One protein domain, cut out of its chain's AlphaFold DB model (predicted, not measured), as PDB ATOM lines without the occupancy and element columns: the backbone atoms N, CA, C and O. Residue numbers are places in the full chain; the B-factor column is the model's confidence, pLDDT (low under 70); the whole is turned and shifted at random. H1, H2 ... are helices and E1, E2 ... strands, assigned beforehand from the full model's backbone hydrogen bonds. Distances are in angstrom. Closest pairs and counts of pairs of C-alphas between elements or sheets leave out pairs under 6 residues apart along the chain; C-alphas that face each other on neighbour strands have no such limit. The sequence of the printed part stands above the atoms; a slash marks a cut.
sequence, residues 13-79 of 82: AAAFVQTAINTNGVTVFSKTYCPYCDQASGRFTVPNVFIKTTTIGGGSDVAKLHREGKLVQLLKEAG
ATOM      1  N   ALA A  13      -7.869  12.821 -12.901       76.81
ATOM      2  CA  ALA A  13      -6.530  13.265 -13.264       76.81
ATOM      3  C   ALA A  13      -5.491  12.145 -13.100       76.81
ATOM      4  O   ALA A  13      -4.579  12.036 -13.918       76.81
ATOM      5  N   ALA A  14      -5.655  11.268 -12.104       77.38
ATOM      6  CA  ALA A  14      -4.827  10.068 -11.981       77.38
ATOM      7  C   ALA A  14      -5.059   9.112 -13.164       77.38
ATOM      8  O   ALA A  14      -4.100   8.619 -13.762       77.38
ATOM      9  N   ALA A  15      -6.324   8.920 -13.554       83.31
ATOM     10  CA  ALA A  15      -6.677   8.143 -14.736       83.31
ATOM     11  C   ALA A  15      -6.068   8.749 -16.009       83.31
ATOM     12  O   ALA A  15      -5.452   8.028 -16.788       83.31
ATOM     13  N   PHE A  16      -6.144  10.073 -16.182       85.00
ATOM     14  CA  PHE A  16      -5.522  10.761 -17.313       85.00
ATOM     15  C   PHE A  16      -4.009  10.532 -17.374       85.00
ATOM     16  O   PHE A  16      -3.490  10.224 -18.442       85.00
ATOM     17  N   VAL A  17      -3.301  10.652 -16.246       83.19
ATOM     18  CA  VAL A  17      -1.850  10.414 -16.186       83.19
ATOM     19  C   VAL A  17      -1.530   8.979 -16.599       83.19
ATOM     20  O   VAL A  17      -0.671   8.771 -17.454       83.19
ATOM     21  N   GLN A  18      -2.254   7.996 -16.062       83.25
ATOM     22  CA  GLN A  18      -2.022   6.593 -16.391       83.25
ATOM     23  C   GLN A  18      -2.336   6.282 -17.861       83.25
ATOM     24  O   GLN A  18      -1.572   5.576 -18.519       83.25
ATOM     25  N   THR A  19      -3.424   6.837 -18.395       86.94
ATOM     26  CA  THR A  19      -3.780   6.712 -19.811       86.94
ATOM     27  C   THR A  19      -2.731   7.375 -20.697       86.94
ATOM     28  O   THR A  19      -2.248   6.734 -21.620       86.94
ATOM     29  N   ALA A  20      -2.302   8.602 -20.398       86.94
ATOM     30  CA  ALA A  20      -1.278   9.304 -21.172       86.94
ATOM     31  C   ALA A  20       0.067   8.556 -21.181       86.94
ATOM     32  O   ALA A  20       0.764   8.540 -22.188       86.94
ATOM     33  N   ILE A  21       0.441   7.904 -20.079       85.62
ATOM     34  CA  ILE A  21       1.645   7.060 -20.004       85.62
ATOM     35  C   ILE A  21       1.495   5.805 -20.879       85.62
ATOM     36  O   ILE A  21       2.419   5.431 -21.596       85.62
ATOM     37  N   ASN A  22       0.332   5.153 -20.839       84.31
ATOM     38  CA  ASN A  22       0.107   3.890 -21.545       84.31
ATOM     39  C   ASN A  22      -0.136   4.075 -23.049       84.31
ATOM     40  O   ASN A  22       0.242   3.225 -23.854       84.31
ATOM     41  N   THR A  23      -0.800   5.165 -23.429       87.00
ATOM     42  CA  THR A  23      -1.184   5.449 -24.812       87.00
ATOM     43  C   THR A  23      -0.021   6.023 -25.613       87.00
ATOM     44  O   THR A  23       0.132   5.696 -26.790       87.00
ATOM     45  N   ASN A  24       0.819   6.859 -25.003       87.06
ATOM     46  CA  ASN A  24       1.913   7.524 -25.700       87.06
ATOM     47  C   ASN A  24       3.228   6.739 -25.560       87.06
ATOM     48  O   ASN A  24       3.484   6.053 -24.575       87.06
ATOM     49  N   GLY A  25       4.094   6.838 -26.571       86.12
ATOM     50  CA  GLY A  25       5.431   6.238 -26.514       86.12
ATOM     51  C   GLY A  25       6.366   6.965 -25.544       86.12
ATOM     52  O   GLY A  25       7.099   6.321 -24.796       86.12
ATOM     53  N   VAL A  26       6.310   8.301 -25.539       89.81
ATOM     54  CA  VAL A  26       7.035   9.167 -24.601       89.81
ATOM     55  C   VAL A  26       6.069  10.200 -24.036       89.81
ATOM     56  O   VAL A  26       5.394  10.890 -24.803       89.81
ATOM     57  N   THR A  27       6.049  10.339 -22.713       89.00
ATOM     58  CA  THR A  27       5.213  11.312 -21.997       89.00
ATOM     59  C   THR A  27       6.074  12.119 -21.036       89.00
ATOM     60  O   THR A  27       6.899  11.566 -20.311       89.00
ATOM     61  N   VAL A  28       5.892  13.442 -21.022       88.56
ATOM     62  CA  VAL A  28       6.643  14.355 -20.150       88.56
ATOM     63  C   VAL A  28       5.678  15.157 -19.295       88.56
ATOM     64  O   VAL A  28       4.841  15.896 -19.813       88.56
ATOM     65  N   PHE A  29       5.850  15.079 -17.979       86.12
ATOM     66  CA  PHE A  29       5.147  15.940 -17.034       86.12
ATOM     67  C   PHE A  29       6.110  17.011 -16.512       86.12
ATOM     68  O   PHE A  29       7.068  16.714 -15.798       86.12
ATOM     69  N   SER A  30       5.863  18.267 -16.893       83.25
ATOM     70  CA  SER A  30       6.713  19.430 -16.591       83.25
ATOM     71  C   SER A  30       5.903  20.519 -15.881       83.25
ATOM     72  O   SER A  30       5.521  21.535 -16.459       83.25
ATOM     73  N   LYS A  31       5.535  20.268 -14.627       77.75
ATOM     74  CA  LYS A  31       4.790  21.208 -13.773       77.75
ATOM     75  C   LYS A  31       5.610  21.493 -12.536       77.75
ATOM     76  O   LYS A  31       6.220  20.563 -12.058       77.75
ATOM     77  N   THR A  32       5.559  22.692 -11.963       65.88
ATOM     78  CA  THR A  32       6.315  23.043 -10.740       65.88
ATOM     79  C   THR A  32       6.110  22.051  -9.587       65.88
ATOM     80  O   THR A  32       7.023  21.817  -8.804       65.88
ATOM     81  N   TYR A  33       4.926  21.440  -9.507       68.12
ATOM     82  CA  TYR A  33       4.592  20.386  -8.560       68.12
ATOM     83  C   TYR A  33       3.636  19.391  -9.227       68.12
ATOM     84  O   TYR A  33       2.677  19.794  -9.889       68.12
ATOM     85  N   CYS A  34       3.912  18.093  -9.084       65.12
ATOM     86  CA  CYS A  34       3.117  17.012  -9.662       65.12
ATOM     87  C   CYS A  34       2.890  15.925  -8.596       65.12
ATOM     88  O   CYS A  34       3.745  15.052  -8.439       65.12
ATOM     89  N   PRO A  35       1.758  15.942  -7.866       67.00
ATOM     90  CA  PRO A  35       1.488  14.949  -6.822       67.00
ATOM     91  C   PRO A  35       1.325  13.526  -7.386       67.00
ATOM     92  O   PRO A  35       1.606  12.549  -6.704       67.00
ATOM     93  N   TYR A  36       0.926  13.395  -8.653       70.88
ATOM     94  CA  TYR A  36       0.757  12.104  -9.334       70.88
ATOM     95  C   TYR A  36       2.076  11.473  -9.780       70.88
ATOM     96  O   TYR A  36       2.185  10.253  -9.876       70.88
ATOM     97  N   CYS A  37       3.084  12.300 -10.064       63.94
ATOM     98  CA  CYS A  37       4.393  11.827 -10.490       63.94
ATOM     99  C   CYS A  37       5.049  11.000  -9.375       63.94
ATOM    100  O   CYS A  37       5.701  10.004  -9.674       63.94
ATOM    101  N   ASP A  38       4.794  11.332  -8.109       66.00
ATOM    102  CA  ASP A  38       5.199  10.512  -6.967       66.00
ATOM    103  C   ASP A  38       4.565   9.112  -7.011       66.00
ATOM    104  O   ASP A  38       5.271   8.112  -6.953       66.00
ATOM    105  N   GLN A  39       3.254   9.011  -7.240       67.50
ATOM    106  CA  GLN A  39       2.570   7.713  -7.312       67.50
ATOM    107  C   GLN A  39       3.032   6.860  -8.501       67.50
ATOM    108  O   GLN A  39       3.204   5.652  -8.367       67.50
ATOM    109  N   ALA A  40       3.238   7.484  -9.663       67.44
ATOM    110  CA  ALA A  40       3.592   6.777 -10.891       67.44
ATOM    111  C   ALA A  40       5.090   6.435 -11.002       67.44
ATOM    112  O   ALA A  40       5.454   5.540 -11.762       67.44
ATOM    113  N   SER A  41       5.973   7.153 -10.300       69.62
ATOM    114  CA  SER A  41       7.431   7.023 -10.477       69.62
ATOM    115  C   SER A  41       8.261   7.001  -9.190       69.62
ATOM    116  O   SER A  41       9.460   6.740  -9.255       69.62
ATOM    117  N   GLY A  42       7.670   7.320  -8.037       68.31
ATOM    118  CA  GLY A  42       8.379   7.516  -6.767       68.31
ATOM    119  C   GLY A  42       9.252   8.777  -6.713       68.31
ATOM    120  O   GLY A  42      10.092   8.902  -5.821       68.31
ATOM    121  N   ARG A  43       9.119   9.698  -7.682       67.06
ATOM    122  CA  ARG A  43       9.864  10.965  -7.735       67.06
ATOM    123  C   ARG A  43       8.950  12.175  -7.563       67.06
ATOM    124  O   ARG A  43       8.007  12.382  -8.322       67.06
ATOM    125  N   PHE A  44       9.351  13.047  -6.639       66.62
ATOM    126  CA  PHE A  44       8.742  14.361  -6.404       66.62
ATOM    127  C   PHE A  44       9.253  15.453  -7.354       66.62
ATOM    128  O   PHE A  44       8.704  16.553  -7.384       66.62
ATOM    129  N   THR A  45      10.329  15.183  -8.101       68.06
ATOM    130  CA  THR A  45      10.990  16.173  -8.950       68.06
ATOM    131  C   THR A  45      10.485  16.118 -10.383       68.06
ATOM    132  O   THR A  45      10.364  15.064 -11.005       68.06
ATOM    133  N   VAL A  46      10.204  17.306 -10.900       74.38
ATOM    134  CA  VAL A  46       9.840  17.580 -12.287       74.38
ATOM    135  C   VAL A  46      11.006  18.278 -13.000       74.38
ATOM    136  O   VAL A  46      11.793  18.965 -12.346       74.38
ATOM    137  N   PRO A  47      11.136  18.157 -14.327       82.94
ATOM    138  CA  PRO A  47      10.311  17.347 -15.221       82.94
ATOM    139  C   PRO A  47      10.505  15.849 -14.968       82.94
ATOM    140  O   PRO A  47      11.590  15.433 -14.577       82.94
ATOM    141  N   ASN A  48       9.456  15.058 -15.190       85.56
ATOM    142  CA  ASN A  48       9.514  13.600 -15.146       85.56
ATOM    143  C   ASN A  48       9.161  13.046 -16.523       85.56
ATOM    144  O   ASN A  48       8.126  13.404 -17.099       85.56
ATOM    145  N   VAL A  49      10.052  12.222 -17.056       88.94
ATOM    146  CA  VAL A  49       9.976  11.688 -18.406       88.94
ATOM    147  C   VAL A  49       9.719  10.193 -18.329       88.94
ATOM    148  O   VAL A  49      10.439   9.448 -17.660       88.94
ATOM    149  N   PHE A  50       8.690   9.769 -19.046       87.38
ATOM    150  CA  PHE A  50       8.265   8.388 -19.165       87.38
ATOM    151  C   PHE A  50       8.510   7.919 -20.593       87.38
ATOM    152  O   PHE A  50       8.115   8.593 -21.545       87.38
ATOM    153  N   ILE A  51       9.146   6.759 -20.732       90.00
ATOM    154  CA  ILE A  51       9.130   5.974 -21.966       90.00
ATOM    155  C   ILE A  51       8.226   4.783 -21.681       90.00
ATOM    156  O   ILE A  51       8.535   3.963 -20.810       90.00
ATOM    157  N   LYS A  52       7.097   4.697 -22.389       87.19
ATOM    158  CA  LYS A  52       6.014   3.760 -22.060       87.19
ATOM    159  C   LYS A  52       5.658   3.895 -20.573       87.19
ATOM    160  O   LYS A  52       5.430   4.997 -20.095       87.19
ATOM    161  N   THR A  53       5.672   2.794 -19.829       83.75
ATOM    162  CA  THR A  53       5.338   2.730 -18.401       83.75
ATOM    163  C   THR A  53       6.525   2.982 -17.470       83.75
ATOM    164  O   THR A  53       6.351   2.982 -16.255       83.75
ATOM    165  N   THR A  54       7.733   3.183 -18.008       85.06
ATOM    166  CA  THR A  54       8.958   3.307 -17.209       85.06
ATOM    167  C   THR A  54       9.419   4.757 -17.134       85.06
ATOM    168  O   THR A  54       9.577   5.433 -18.152       85.06
ATOM    169  N   THR A  55       9.667   5.236 -15.913       85.81
ATOM    170  CA  THR A  55      10.314   6.534 -15.686       85.81
ATOM    171  C   THR A  55      11.810   6.429 -15.983       85.81
ATOM    172  O   THR A  55      12.493   5.524 -15.507       85.81
ATOM    173  N   ILE A  56      12.329   7.370 -16.765       87.69
ATOM    174  CA  ILE A  56      13.772   7.511 -17.020       87.69
ATOM    175  C   ILE A  56      14.395   8.657 -16.214       87.69
ATOM    176  O   ILE A  56      15.593   8.910 -16.318       87.69
ATOM    177  N   GLY A  57      13.598   9.332 -15.382       86.56
ATOM    178  CA  GLY A  57      14.025  10.462 -14.567       86.56
ATOM    179  C   GLY A  57      13.643  11.806 -15.180       86.56
ATOM    180  O   GLY A  57      12.592  11.944 -15.804       86.56
ATOM    181  N   GLY A  58      14.471  12.823 -14.945       89.00
ATOM    182  CA  GLY A  58      14.196  14.191 -15.378       89.00
ATOM    183  C   GLY A  58      15.001  14.659 -16.580       89.00
ATOM    184  O   GLY A  58      15.663  13.885 -17.264       89.00
ATOM    185  N   GLY A  59      14.965  15.967 -16.838       87.31
ATOM    186  CA  GLY A  59      15.600  16.564 -18.019       87.31
ATOM    187  C   GLY A  59      17.110  16.315 -18.074       87.31
ATOM    188  O   GLY A  59      17.650  15.997 -19.131       87.31
ATOM    189  N   SER A  60      17.784  16.374 -16.923       90.06
ATOM    190  CA  SER A  60      19.217  16.073 -16.810       90.06
ATOM    191  C   SER A  60      19.539  14.608 -17.109       90.06
ATOM    192  O   SER A  60      20.550  14.328 -17.754       90.06
ATOM    193  N   ASP A  61      18.673  13.686 -16.676       91.25
ATOM    194  CA  ASP A  61      18.825  12.246 -16.895       91.25
ATOM    195  C   ASP A  61      18.676  11.923 -18.393       91.25
ATOM    196  O   ASP A  61      19.535  11.262 -18.981       91.25
ATOM    197  N   VAL A  62      17.669  12.506 -19.054       91.06
ATOM    198  CA  VAL A  62      17.477  12.400 -20.512       91.06
ATOM    199  C   VAL A  62      18.665  12.981 -21.276       91.06
ATOM    200  O   VAL A  62      19.190  12.339 -22.187       91.06
ATOM    201  N   ALA A  63      19.136  14.172 -20.896       91.81
ATOM    202  CA  ALA A  63      20.287  14.800 -21.537       91.81
ATOM    203  C   ALA A  63      21.558  13.947 -21.385       91.81
ATOM    204  O   ALA A  63      22.361  13.861 -22.314       91.81
ATOM    205  N   LYS A  64      21.741  13.287 -20.236       94.06
ATOM    206  CA  LYS A  64      22.838  12.340 -20.003       94.06
ATOM    207  C   LYS A  64      22.715  11.109 -20.901       94.06
ATOM    208  O   LYS A  64      23.679  10.778 -21.583       94.06
ATOM    209  N   LEU A  65      21.537  10.488 -20.975       92.00
ATOM    210  CA  LEU A  65      21.283   9.334 -21.848       92.00
ATOM    211  C   LEU A  65      21.498   9.658 -23.332       92.00
ATOM    212  O   LEU A  65      21.982   8.806 -24.077       92.00
ATOM    213  N   HIS A  66      21.160  10.876 -23.762       92.81
ATOM    214  CA  HIS A  66      21.417  11.333 -25.126       92.81
ATOM    215  C   HIS A  66      22.916  11.479 -25.402       92.81
ATOM    216  O   HIS A  66      23.404  10.930 -26.387       92.81
ATOM    217  N   ARG A  67      23.662  12.143 -24.505       94.69
ATOM    218  CA  ARG A  67      25.126  12.274 -24.626       94.69
ATOM    219  C   ARG A  67      25.842  10.923 -24.620       94.69
ATOM    220  O   ARG A  67      26.858  10.776 -25.282       94.69
ATOM    221  N   GLU A  68      25.313   9.945 -23.890       94.38
ATOM    222  CA  GLU A  68      25.840   8.575 -23.847       94.38
ATOM    223  C   GLU A  68      25.415   7.711 -25.051       94.38
ATOM    224  O   GLU A  68      25.817   6.554 -25.131       94.38
ATOM    225  N   GLY A  69      24.572   8.217 -25.960       92.56
ATOM    226  CA  GLY A  69      24.052   7.457 -27.106       92.56
ATOM    227  C   GLY A  69      23.026   6.369 -26.748       92.56
ATOM    228  O   GLY A  69      22.525   5.678 -27.631       92.56
ATOM    229  N   LYS A  70      22.662   6.228 -25.468       91.44
ATOM    230  CA  LYS A  70      21.746   5.189 -24.964       91.44
ATOM    231  C   LYS A  70      20.276   5.534 -25.160       91.44
ATOM    232  O   LYS A  70      19.440   4.639 -25.217       91.44
ATOM    233  N   LEU A  71      19.947   6.822 -25.273       90.19
ATOM    234  CA  LEU A  71      18.556   7.261 -25.398       90.19
ATOM    235  C   LEU A  71      17.878   6.691 -26.651       90.19
ATOM    236  O   LEU A  71      16.752   6.214 -26.579       90.19
ATOM    237  N   VAL A  72      18.574   6.707 -27.790       91.25
ATOM    238  CA  VAL A  72      18.044   6.177 -29.057       91.25
ATOM    239  C   VAL A  72      17.809   4.670 -28.956       91.25
ATOM    240  O   VAL A  72      16.787   4.181 -29.427       91.25
ATOM    241  N   GLN A  73      18.721   3.948 -28.302       90.69
ATOM    242  CA  GLN A  73      18.596   2.512 -28.077       90.69
ATOM    243  C   GLN A  73      17.360   2.185 -27.229       90.69
ATOM    244  O   GLN A  73      16.547   1.364 -27.636       90.69
ATOM    245  N   LEU A  74      17.155   2.908 -26.123       89.38
ATOM    246  CA  LEU A  74      15.969   2.751 -25.273       89.38
ATOM    247  C   LEU A  74      14.662   3.038 -26.025       89.38
ATOM    248  O   LEU A  74      13.671   2.340 -25.834       89.38
ATOM    249  N   LEU A  75      14.647   4.045 -26.903       89.75
ATOM    250  CA  LEU A  75      13.467   4.370 -27.712       89.75
ATOM    251  C   LEU A  75      13.159   3.295 -28.764       89.75
ATOM    252  O   LEU A  75      11.985   3.031 -29.031       89.75
ATOM    253  N   LYS A  76      14.192   2.666 -29.335       90.38
ATOM    254  CA  LYS A  76      14.050   1.528 -30.254       90.38
ATOM    255  C   LYS A  76      13.560   0.278 -29.531       90.38
ATOM    256  O   LYS A  76      12.610  -0.351 -29.979       90.38
ATOM    257  N   GLU A  77      14.151  -0.043 -28.382       88.50
ATOM    258  CA  GLU A  77      13.746  -1.177 -27.538       88.50
ATOM    259  C   GLU A  77      12.306  -1.036 -27.037       88.50
ATOM    260  O   GLU A  77      11.552  -2.004 -27.017       88.50
ATOM    261  N   ALA A  78      11.885   0.187 -26.707       86.12
ATOM    262  CA  ALA A  78      10.508   0.486 -26.336       86.12
ATOM    263  C   ALA A  78       9.525   0.480 -27.528       86.12
ATOM    264  O   ALA A  78       8.326   0.707 -27.331       86.12
ATOM    265  N   GLY A  79      10.007   0.267 -28.759       87.88
ATOM    266  CA  GLY A  79       9.199   0.267 -29.978       87.88
ATOM    267  C   GLY A  79       8.571   1.626 -30.291       87.88
ATOM    268  O   GLY A  79       7.491   1.687 -30.874       87.88
TER     269      GLY A  79
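What this domain is: This is residues 13 to 79 of the 82 residues of an uncharacterized protein of Aphanomyces astaci (UniProt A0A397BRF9). A small three-stranded sheet, E1, E2 and E3, stands in the middle, with helices H1 and H2 over one face and the pair H3 and H4 at the other end of the longest axis. H3 and H4 meet in an L-shaped corner and only graze the sheet. The printed part has 67 residues with four named helices and three named strands, in the order H1, E1, H2, E2, E3, H3, H4; the sheet runs E1, E2, E3, all antiparallel, and the class is mixed, helices and strands. The whole is compact, with a radius of gyration of the C-alphas of 11.7 A and spans of 33 by 23 by 15 A.

Where its parts are: In the sheet, E1 is residues 26 to 29, 10.3 A long, E2 is residues 48 to 51, 10.2 A, and E3 is residues 54 to 57, 9.2 A. C-alpha 48, where E2 begins, is at (9.514, 13.600, -15.146). H1, residues 13 to 23, is the longest helix at 14.9 A and begins with C-alpha 13 at (-6.530, 13.265, -13.264). H2 is residues 35 to 41, 10.6 A. H3 is residues 59 to 67, 12.4 A, and H4 is residues 70 to 77, 10.5 A, ending with C-alpha 77 at (13.746, -1.177, -27.538).

How they stand to each other: E2 is the inner strand. It is antiparallel to E1 at 166 degrees, with N 27 and O 50 within hydrogen-bond range at 2.9 A. E2 and E3 form a hairpin, antiparallel at 141 degrees, with N 51 and O 54 at 2.9 A. H1 is on the sheet at a height of 10.7 A, over E1 and E2, and runs along the strands, at 2 degrees to E1 on the local plane. H2 is on the same face at a height of 9.5 A, over E2 and slantwise to it at 41 degrees on the local plane. H1 and H2 only just touch, with 3 pairs of C-alphas within 8 A, the closest being those of Ala 14 and Tyr 36, 6.5 A apart; they run the same way at a shallow tilt of 34 degrees, only just short of steep. H3 only grazes the sheet with its residues 59 to 65; the closest C-alphas of E3 and H3 are those of Ile 56 and Val 62, 7.1 A apart. H4 only just is on the sheet, with 5 pairs of C-alphas within 10 A, and only grazes it with residues 71 to 75. H3 and H4 only just touch, with 3 pairs of C-alphas within 8 A, and only at the corner by their link; the closest C-alphas are those of Leu 65 and Leu 71, 4.9 A apart, and the two are about perpendicular at 89 degrees. H1 is apart from H3 and H4, and so is H2. In H1, H3 and H4 every O i to N i+4 pair is within hydrogen-bond range; in H2, 2 of 3 are.

The domain as a whole: The two C-alphas farthest apart are those of Ala 13 and Glu 68, 34.4 A. The printed part has no cut and no long link; the link from H2 to E2 is short, and the others are tight. The mean pLDDT of the printed part is 83.1, and 13 residues are under 70: 32 to 35 and 37 to 45.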